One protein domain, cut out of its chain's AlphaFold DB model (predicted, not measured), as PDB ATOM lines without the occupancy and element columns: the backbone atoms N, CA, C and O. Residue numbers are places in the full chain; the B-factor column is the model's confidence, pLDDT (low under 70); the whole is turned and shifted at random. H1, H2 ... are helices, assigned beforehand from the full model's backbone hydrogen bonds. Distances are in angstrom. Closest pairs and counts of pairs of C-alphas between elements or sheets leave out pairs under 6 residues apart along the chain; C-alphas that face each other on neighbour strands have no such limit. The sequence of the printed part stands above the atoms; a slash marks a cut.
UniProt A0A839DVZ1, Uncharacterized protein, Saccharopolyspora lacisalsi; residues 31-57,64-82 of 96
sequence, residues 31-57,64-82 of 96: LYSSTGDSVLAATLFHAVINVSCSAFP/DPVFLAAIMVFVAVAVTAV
ATOM      1  N   LEU A  31     -17.832  37.566  22.756       90.88
ATOM      2  CA  LEU A  31     -17.775  36.117  22.957       90.88
ATOM      3  C   LEU A  31     -16.766  35.722  24.041       90.88
ATOM      4  O   LEU A  31     -17.087  34.907  24.907       90.88
ATOM      5  N   TYR A  32     -15.576  36.331  24.015       89.69
ATOM      6  CA  TYR A  32     -14.540  36.138  25.032       89.69
ATOM      7  C   TYR A  32     -15.101  36.405  26.431       89.69
ATOM      8  O   TYR A  32     -15.086  35.541  27.304       89.69
ATOM      9  N   SER A  33     -15.716  37.569  26.609       88.25
ATOM     10  CA  SER A  33     -16.263  37.971  27.902       88.25
ATOM     11  C   SER A  33     -17.537  37.232  28.334       88.25
ATOM     12  O   SER A  33     -17.822  37.132  29.526       88.25
ATOM     13  N   SER A  34     -18.327  36.734  27.380       88.25
ATOM     14  CA  SER A  34     -19.563  35.985  27.634       88.25
ATOM     15  C   SER A  34     -19.288  34.560  28.095       88.25
ATOM     16  O   SER A  34     -20.130  33.954  28.747       88.25
ATOM     17  N   THR A  35     -18.117  34.021  27.749       87.50
ATOM     18  CA  THR A  35     -17.736  32.622  27.988       87.50
ATOM     19  C   THR A  35     -16.757  32.456  29.153       87.50
ATOM     20  O   THR A  35     -16.083  31.434  29.248       87.50
ATOM     21  N   GLY A  36     -16.685  33.446  30.052       85.69
ATOM     22  CA  GLY A  36     -15.772  33.426  31.197       85.69
ATOM     23  C   GLY A  36     -14.315  33.663  30.799       85.69
ATOM     24  O   GLY A  36     -13.434  32.961  31.280       85.69
ATOM     25  N   ASP A  37     -14.079  34.617  29.895       86.12
ATOM     26  CA  ASP A  37     -12.747  34.998  29.410       86.12
ATOM     27  C   ASP A  37     -12.032  33.847  28.651       86.12
ATOM     28  O   ASP A  37     -10.811  33.677  28.700       86.12
ATOM     29  N   SER A  38     -12.804  33.046  27.897       87.75
ATOM     30  CA  SER A  38     -12.297  31.897  27.132       87.75
ATOM     31  C   SER A  38     -11.719  32.295  25.772       87.75
ATOM     32  O   SER A  38     -12.428  32.699  24.845       87.75
ATOM     33  N   VAL A  39     -10.411  32.091  25.604       91.50
ATOM     34  CA  VAL A  39      -9.702  32.298  24.325       91.50
ATOM     35  C   VAL A  39     -10.131  31.273  23.267       91.50
ATOM     36  O   VAL A  39     -10.134  31.576  22.072       91.50
ATOM     37  N   LEU A  40     -10.540  30.071  23.690       91.94
ATOM     38  CA  LEU A  40     -10.974  29.002  22.791       91.94
ATOM     39  C   LEU A  40     -12.221  29.415  21.998       91.94
ATOM     40  O   LEU A  40     -12.248  29.249  20.781       91.94
ATOM     41  N   ALA A  41     -13.220  29.998  22.668       88.25
ATOM     42  CA  ALA A  41     -14.464  30.424  22.031       88.25
ATOM     43  C   ALA A  41     -14.213  31.515  20.971       88.25
ATOM     44  O   ALA A  41     -14.696  31.412  19.843       88.25
ATOM     45  N   ALA A  42     -13.390  32.516  21.304       91.38
ATOM     46  CA  ALA A  42     -12.981  33.564  20.368       91.38
ATOM     47  C   ALA A  42     -12.198  32.995  19.166       91.38
ATOM     48  O   ALA A  42     -12.448  33.348  18.014       91.38
ATOM     49  N   THR A  43     -11.287  32.051  19.411       93.44
ATOM     50  CA  THR A  43     -10.469  31.438  18.350       93.44
ATOM     51  C   THR A  43     -11.306  30.566  17.411       93.44
ATOM     52  O   THR A  43     -11.122  30.626  16.197       93.44
ATOM     53  N   LEU A  44     -12.265  29.799  17.944       93.56
ATOM     54  CA  LEU A  44     -13.227  29.024  17.152       93.56
ATOM     55  C   LEU A  44     -14.065  29.930  16.248       93.56
ATOM     56  O   LEU A  44     -14.181  29.659  15.055       93.56
ATOM     57  N   PHE A  45     -14.600  31.027  16.786       92.00
ATOM     58  CA  PHE A  45     -15.356  31.996  15.995       92.00
ATOM     59  C   PHE A  45     -14.506  32.610  14.873       92.00
ATOM     60  O   PHE A  45     -14.931  32.661  13.718       92.00
ATOM     61  N   HIS A  46     -13.266  32.993  15.182       91.50
ATOM     62  CA  HIS A  46     -12.324  33.492  14.184       91.50
ATOM     63  C   HIS A  46     -12.034  32.452  13.085       91.50
ATOM     64  O   HIS A  46     -12.006  32.781  11.898       91.50
ATOM     65  N   ALA A  47     -11.859  31.182  13.459       92.75
ATOM     66  CA  ALA A  47     -11.639  30.096  12.510       92.75
ATOM     67  C   ALA A  47     -12.854  29.872  11.598       92.75
ATOM     68  O   ALA A  47     -12.675  29.677  10.399       92.75
ATOM     69  N   VAL A  48     -14.081  29.972  12.124       90.19
ATOM     70  CA  VAL A  48     -15.315  29.874  11.325       90.19
ATOM     71  C   VAL A  48     -15.359  30.947  10.240       90.19
ATOM     72  O   VAL A  48     -15.710  30.633   9.104       90.19
ATOM     73  N   ILE A  49     -14.957  32.187  10.535       87.38
ATOM     74  CA  ILE A  49     -14.902  33.265   9.533       87.38
ATOM     75  C   ILE A  49     -13.911  32.913   8.412       87.38
ATOM     76  O   ILE A  49     -14.252  33.006   7.231       87.38
ATOM     77  N   ASN A  50     -12.712  32.443   8.768       87.12
ATOM     78  CA  ASN A  50     -11.683  32.065   7.794       87.12
ATOM     79  C   ASN A  50     -12.098  30.854   6.944       87.12
ATOM     80  O   ASN A  50     -11.895  30.844   5.730       87.12
ATOM     81  N   VAL A  51     -12.718  29.845   7.560       84.50
ATOM     82  CA  VAL A  51     -13.229  28.666   6.851       84.50
ATOM     83  C   VAL A  51     -14.405  29.042   5.958       84.50
ATOM     84  O   VAL A  51     -14.475  28.548   4.844       84.50
ATOM     85  N   SER A  52     -15.279  29.955   6.382       79.81
ATOM     86  CA  SER A  52     -16.401  30.433   5.559       79.81
ATOM     87  C   SER A  52     -15.912  31.120   4.280       79.81
ATOM     88  O   SER A  52     -16.494  30.923   3.217       79.81
ATOM     89  N   CYS A  53     -14.802  31.864   4.357       70.94
ATOM     90  CA  CYS A  53     -14.150  32.449   3.183       70.94
ATOM     91  C   CYS A  53     -13.565  31.381   2.237       70.94
ATOM     92  O   CYS A  53     -13.615  31.544   1.021       70.94
ATOM     93  N   SER A  54     -13.028  30.287   2.785       74.88
ATOM     94  CA  SER A  54     -12.441  29.182   2.008       74.88
ATOM     95  C   SER A  54     -13.479  28.196   1.457       74.88
ATOM     96  O   SER A  54     -13.264  27.609   0.403       74.88
ATOM     97  N   ALA A  55     -14.596  28.000   2.163       72.38
ATOM     98  CA  ALA A  55     -15.670  27.073   1.806       72.38
ATOM     99  C   ALA A  55     -16.580  27.624   0.697       72.38
ATOM    100  O   ALA A  55     -17.176  26.847  -0.047       72.38
ATOM    101  N   PHE A  56     -16.645  28.951   0.546       63.59
ATOM    102  CA  PHE A  56     -17.364  29.624  -0.537       63.59
ATOM    103  C   PHE A  56     -16.405  30.456  -1.404       63.59
ATOM    104  O   PHE A  56     -16.467  31.689  -1.396       63.59
ATOM    105  N   PRO A  57     -15.509  29.809  -2.173       56.22
ATOM    106  CA  PRO A  57     -14.546  30.512  -3.006       56.22
ATOM    107  C   PRO A  57     -15.254  31.093  -4.235       56.22
ATOM    108  O   PRO A  57     -15.421  30.394  -5.223       56.22
ATOM    109  N   ASP A  64     -21.502  39.342  -1.874       75.69
ATOM    110  CA  ASP A  64     -21.739  40.767  -1.663       75.69
ATOM    111  C   ASP A  64     -21.154  41.184  -0.299       75.69
ATOM    112  O   ASP A  64     -21.726  40.858   0.750       75.69
ATOM    113  N   PRO A  65     -20.020  41.912  -0.279       72.75
ATOM    114  CA  PRO A  65     -19.391  42.349   0.963       72.75
ATOM    115  C   PRO A  65     -20.286  43.289   1.780       72.75
ATOM    116  O   PRO A  65     -20.119  43.374   2.994       72.75
ATOM    117  N   VAL A  66     -21.240  43.987   1.152       79.75
ATOM    118  CA  VAL A  66     -22.174  44.876   1.857       79.75
ATOM    119  C   VAL A  66     -23.244  44.065   2.579       79.75
ATOM    120  O   VAL A  66     -23.544  44.346   3.739       79.75
ATOM    121  N   PHE A  67     -23.781  43.029   1.935       82.50
ATOM    122  CA  PHE A  67     -24.762  42.128   2.541       82.50
ATOM    123  C   PHE A  67     -24.192  41.399   3.766       82.50
ATOM    124  O   PHE A  67     -24.814  41.384   4.829       82.50
ATOM    125  N   LEU A  68     -22.972  40.864   3.655       83.25
ATOM    126  CA  LEU A  68     -22.294  40.214   4.780       83.25
ATOM    127  C   LEU A  68     -21.991  41.191   5.919       83.25
ATOM    128  O   LEU A  68     -22.184  40.850   7.085       83.25
ATOM    129  N   ALA A  69     -21.563  42.415   5.598       84.44
ATOM    130  CA  ALA A  69     -21.364  43.456   6.600       84.44
ATOM    131  C   ALA A  69     -22.669  43.805   7.326       84.44
ATOM    132  O   ALA A  69     -22.666  43.916   8.548       84.44
ATOM    133  N   ALA A  70     -23.788  43.921   6.605       87.56
ATOM    134  CA  ALA A  70     -25.091  44.215   7.195       87.56
ATOM    135  C   ALA A  70     -25.544  43.117   8.170       87.56
ATOM    136  O   ALA A  70     -25.963  43.428   9.287       87.56
ATOM    137  N   ILE A  71     -25.400  41.841   7.789       88.88
ATOM    138  CA  ILE A  71     -25.679  40.707   8.682       88.88
ATOM    139  C   ILE A  71     -24.783  40.774   9.919       88.88
ATOM    140  O   ILE A  71     -25.269  40.668  11.043       88.88
ATOM    141  N   MET A  72     -23.478  40.975   9.732       90.88
ATOM    142  CA  MET A  72     -22.530  40.956  10.842       90.88
ATOM    143  C   MET A  72     -22.744  42.127  11.809       90.88
ATOM    144  O   MET A  72     -22.657  41.942  13.020       90.88
ATOM    145  N   VAL A  73     -23.096  43.310  11.297       91.62
ATOM    146  CA  VAL A  73     -23.491  44.472  12.107       91.62
ATOM    147  C   VAL A  73     -24.768  44.179  12.889       91.62
ATOM    148  O   VAL A  73     -24.828  44.481  14.076       91.62
ATOM    149  N   PHE A  74     -25.772  43.554  12.269       93.38
ATOM    150  CA  PHE A  74     -26.990  43.159  12.978       93.38
ATOM    151  C   PHE A  74     -26.683  42.204  14.140       93.38
ATOM    152  O   PHE A  74     -27.173  42.408  15.250       93.38
ATOM    153  N   VAL A  75     -25.812  41.212  13.920       92.75
ATOM    154  CA  VAL A  75     -25.347  40.307  14.982       92.75
ATOM    155  C   VAL A  75     -24.595  41.078  16.070       92.75
ATOM    156  O   VAL A  75     -24.882  40.875  17.245       92.75
ATOM    157  N   ALA A  76     -23.685  41.987  15.707       91.94
ATOM    158  CA  ALA A  76     -22.946  42.814  16.662       91.94
ATOM    159  C   ALA A  76     -23.886  43.651  17.549       91.94
ATOM    160  O   ALA A  76     -23.737  43.672  18.770       91.94
ATOM    161  N   VAL A  77     -24.907  44.280  16.961       92.81
ATOM    162  CA  VAL A  77     -25.937  45.027  17.702       92.81
ATOM    163  C   VAL A  77     -26.744  44.101  18.618       92.81
ATOM    164  O   VAL A  77     -26.978  44.430  19.780       92.81
ATOM    165  N   ALA A  78     -27.136  42.921  18.137       91.69
ATOM    166  CA  ALA A  78     -27.891  41.962  18.937       91.69
ATOM    167  C   ALA A  78     -27.094  41.460  20.152       91.69
ATOM    168  O   ALA A  78     -27.633  41.409  21.256       91.69
ATOM    169  N   VAL A  79     -25.812  41.122  19.979       89.00
ATOM    170  CA  VAL A  79     -24.990  40.622  21.091       89.00
ATOM    171  C   VAL A  79     -24.614  41.731  22.070       89.00
ATOM    172  O   VAL A  79     -24.647  41.509  23.276       89.00
ATOM    173  N   THR A  80     -24.342  42.951  21.598       85.94
ATOM    174  CA  THR A  80     -24.039  44.095  22.480       85.94
ATOM    175  C   THR A  80     -25.227  44.509  23.349       85.94
ATOM    176  O   THR A  80     -25.020  45.020  24.448       85.94
ATOM    177  N   ALA A  81     -26.460  44.225  22.921       87.00
ATOM    178  CA  ALA A  81     -27.649  44.399  23.753       87.00
ATOM    179  C   ALA A  81     -27.745  43.384  24.914       87.00
ATOM    180  O   ALA A  81     -28.523  43.597  25.844       87.00
ATOM    181  N   VAL A  82     -26.969  42.292  24.889       86.19
ATOM    182  CA  VAL A  82     -26.944  41.271  25.948       86.19
ATOM    183  C   VAL A  82     -25.886  41.632  27.005       86.19
ATOM    184  O   VAL A  82     -24.694  41.634  26.688       86.19
TER     185      VAL A  82
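AT A GLANCE: This is residues 31 to 57 and 64 to 82 of the 96 residues of an uncharacterized protein of Saccharopolyspora lacisalsi (UniProt A0A839DVZ1). Two long helices, H2 and H3, run in opposite directions along the longest axis with an open gap between them, and the short helix H1 sits at one end of that gap, packed on the first turn of H2. It is a loose frame rather than a filled bundle, and H3 touches no helix. The printed part has 46 residues with three named helices in the order H1, H2, H3 and no named strand; the class is all helix. The whole is loose, with a radius of gyration of the C-alphas of 12.4 A, and only just flat, spanning 34 by 23 by 8 A.

IN THESE COORDINATES: Find C-alpha 31 at (-17.775, 36.117, 22.957); there H1 begins, residues 31 to 34. Go on to C-alpha 39 at (-9.702, 32.298, 24.325), where H2 begins; it takes residues 39 to 55 and measures 23.9 A from first to last C-alpha, while z falls to 1.806. After the cut, look for H3, residues 65 to 80, 22.1 A long; z climbs from 0.963 to C-alpha 80 at (-24.039, 44.095, 22.480).

HOW THE PARTS SIT: Look first at H1 and H2, which touch: their closest C-alphas, those of Tyr 32 and Ala 42, are 5.6 A apart. H2 touches H1 with residues 39 to 42 alone. H3 is apart from H1 and from H2. In H2 and H3 every O i to N i+4 pair is within hydrogen-bond range; H1 is too short for such a pair.

THE WHOLE: The C-alphas farthest apart, those of Gly 36 and Pro 57, are 34.3 A apart. Residues 46 to 57 and 64 to 78 stand free. The link from H1 to H2 is tight. Residues 58 to 63 are not printed, and C-alphas 57 and 64 are 12.6 A apart across this cut. In the B-factor column the mean pLDDT of the printed part is 85.8, with residues 56 to 57 under 70.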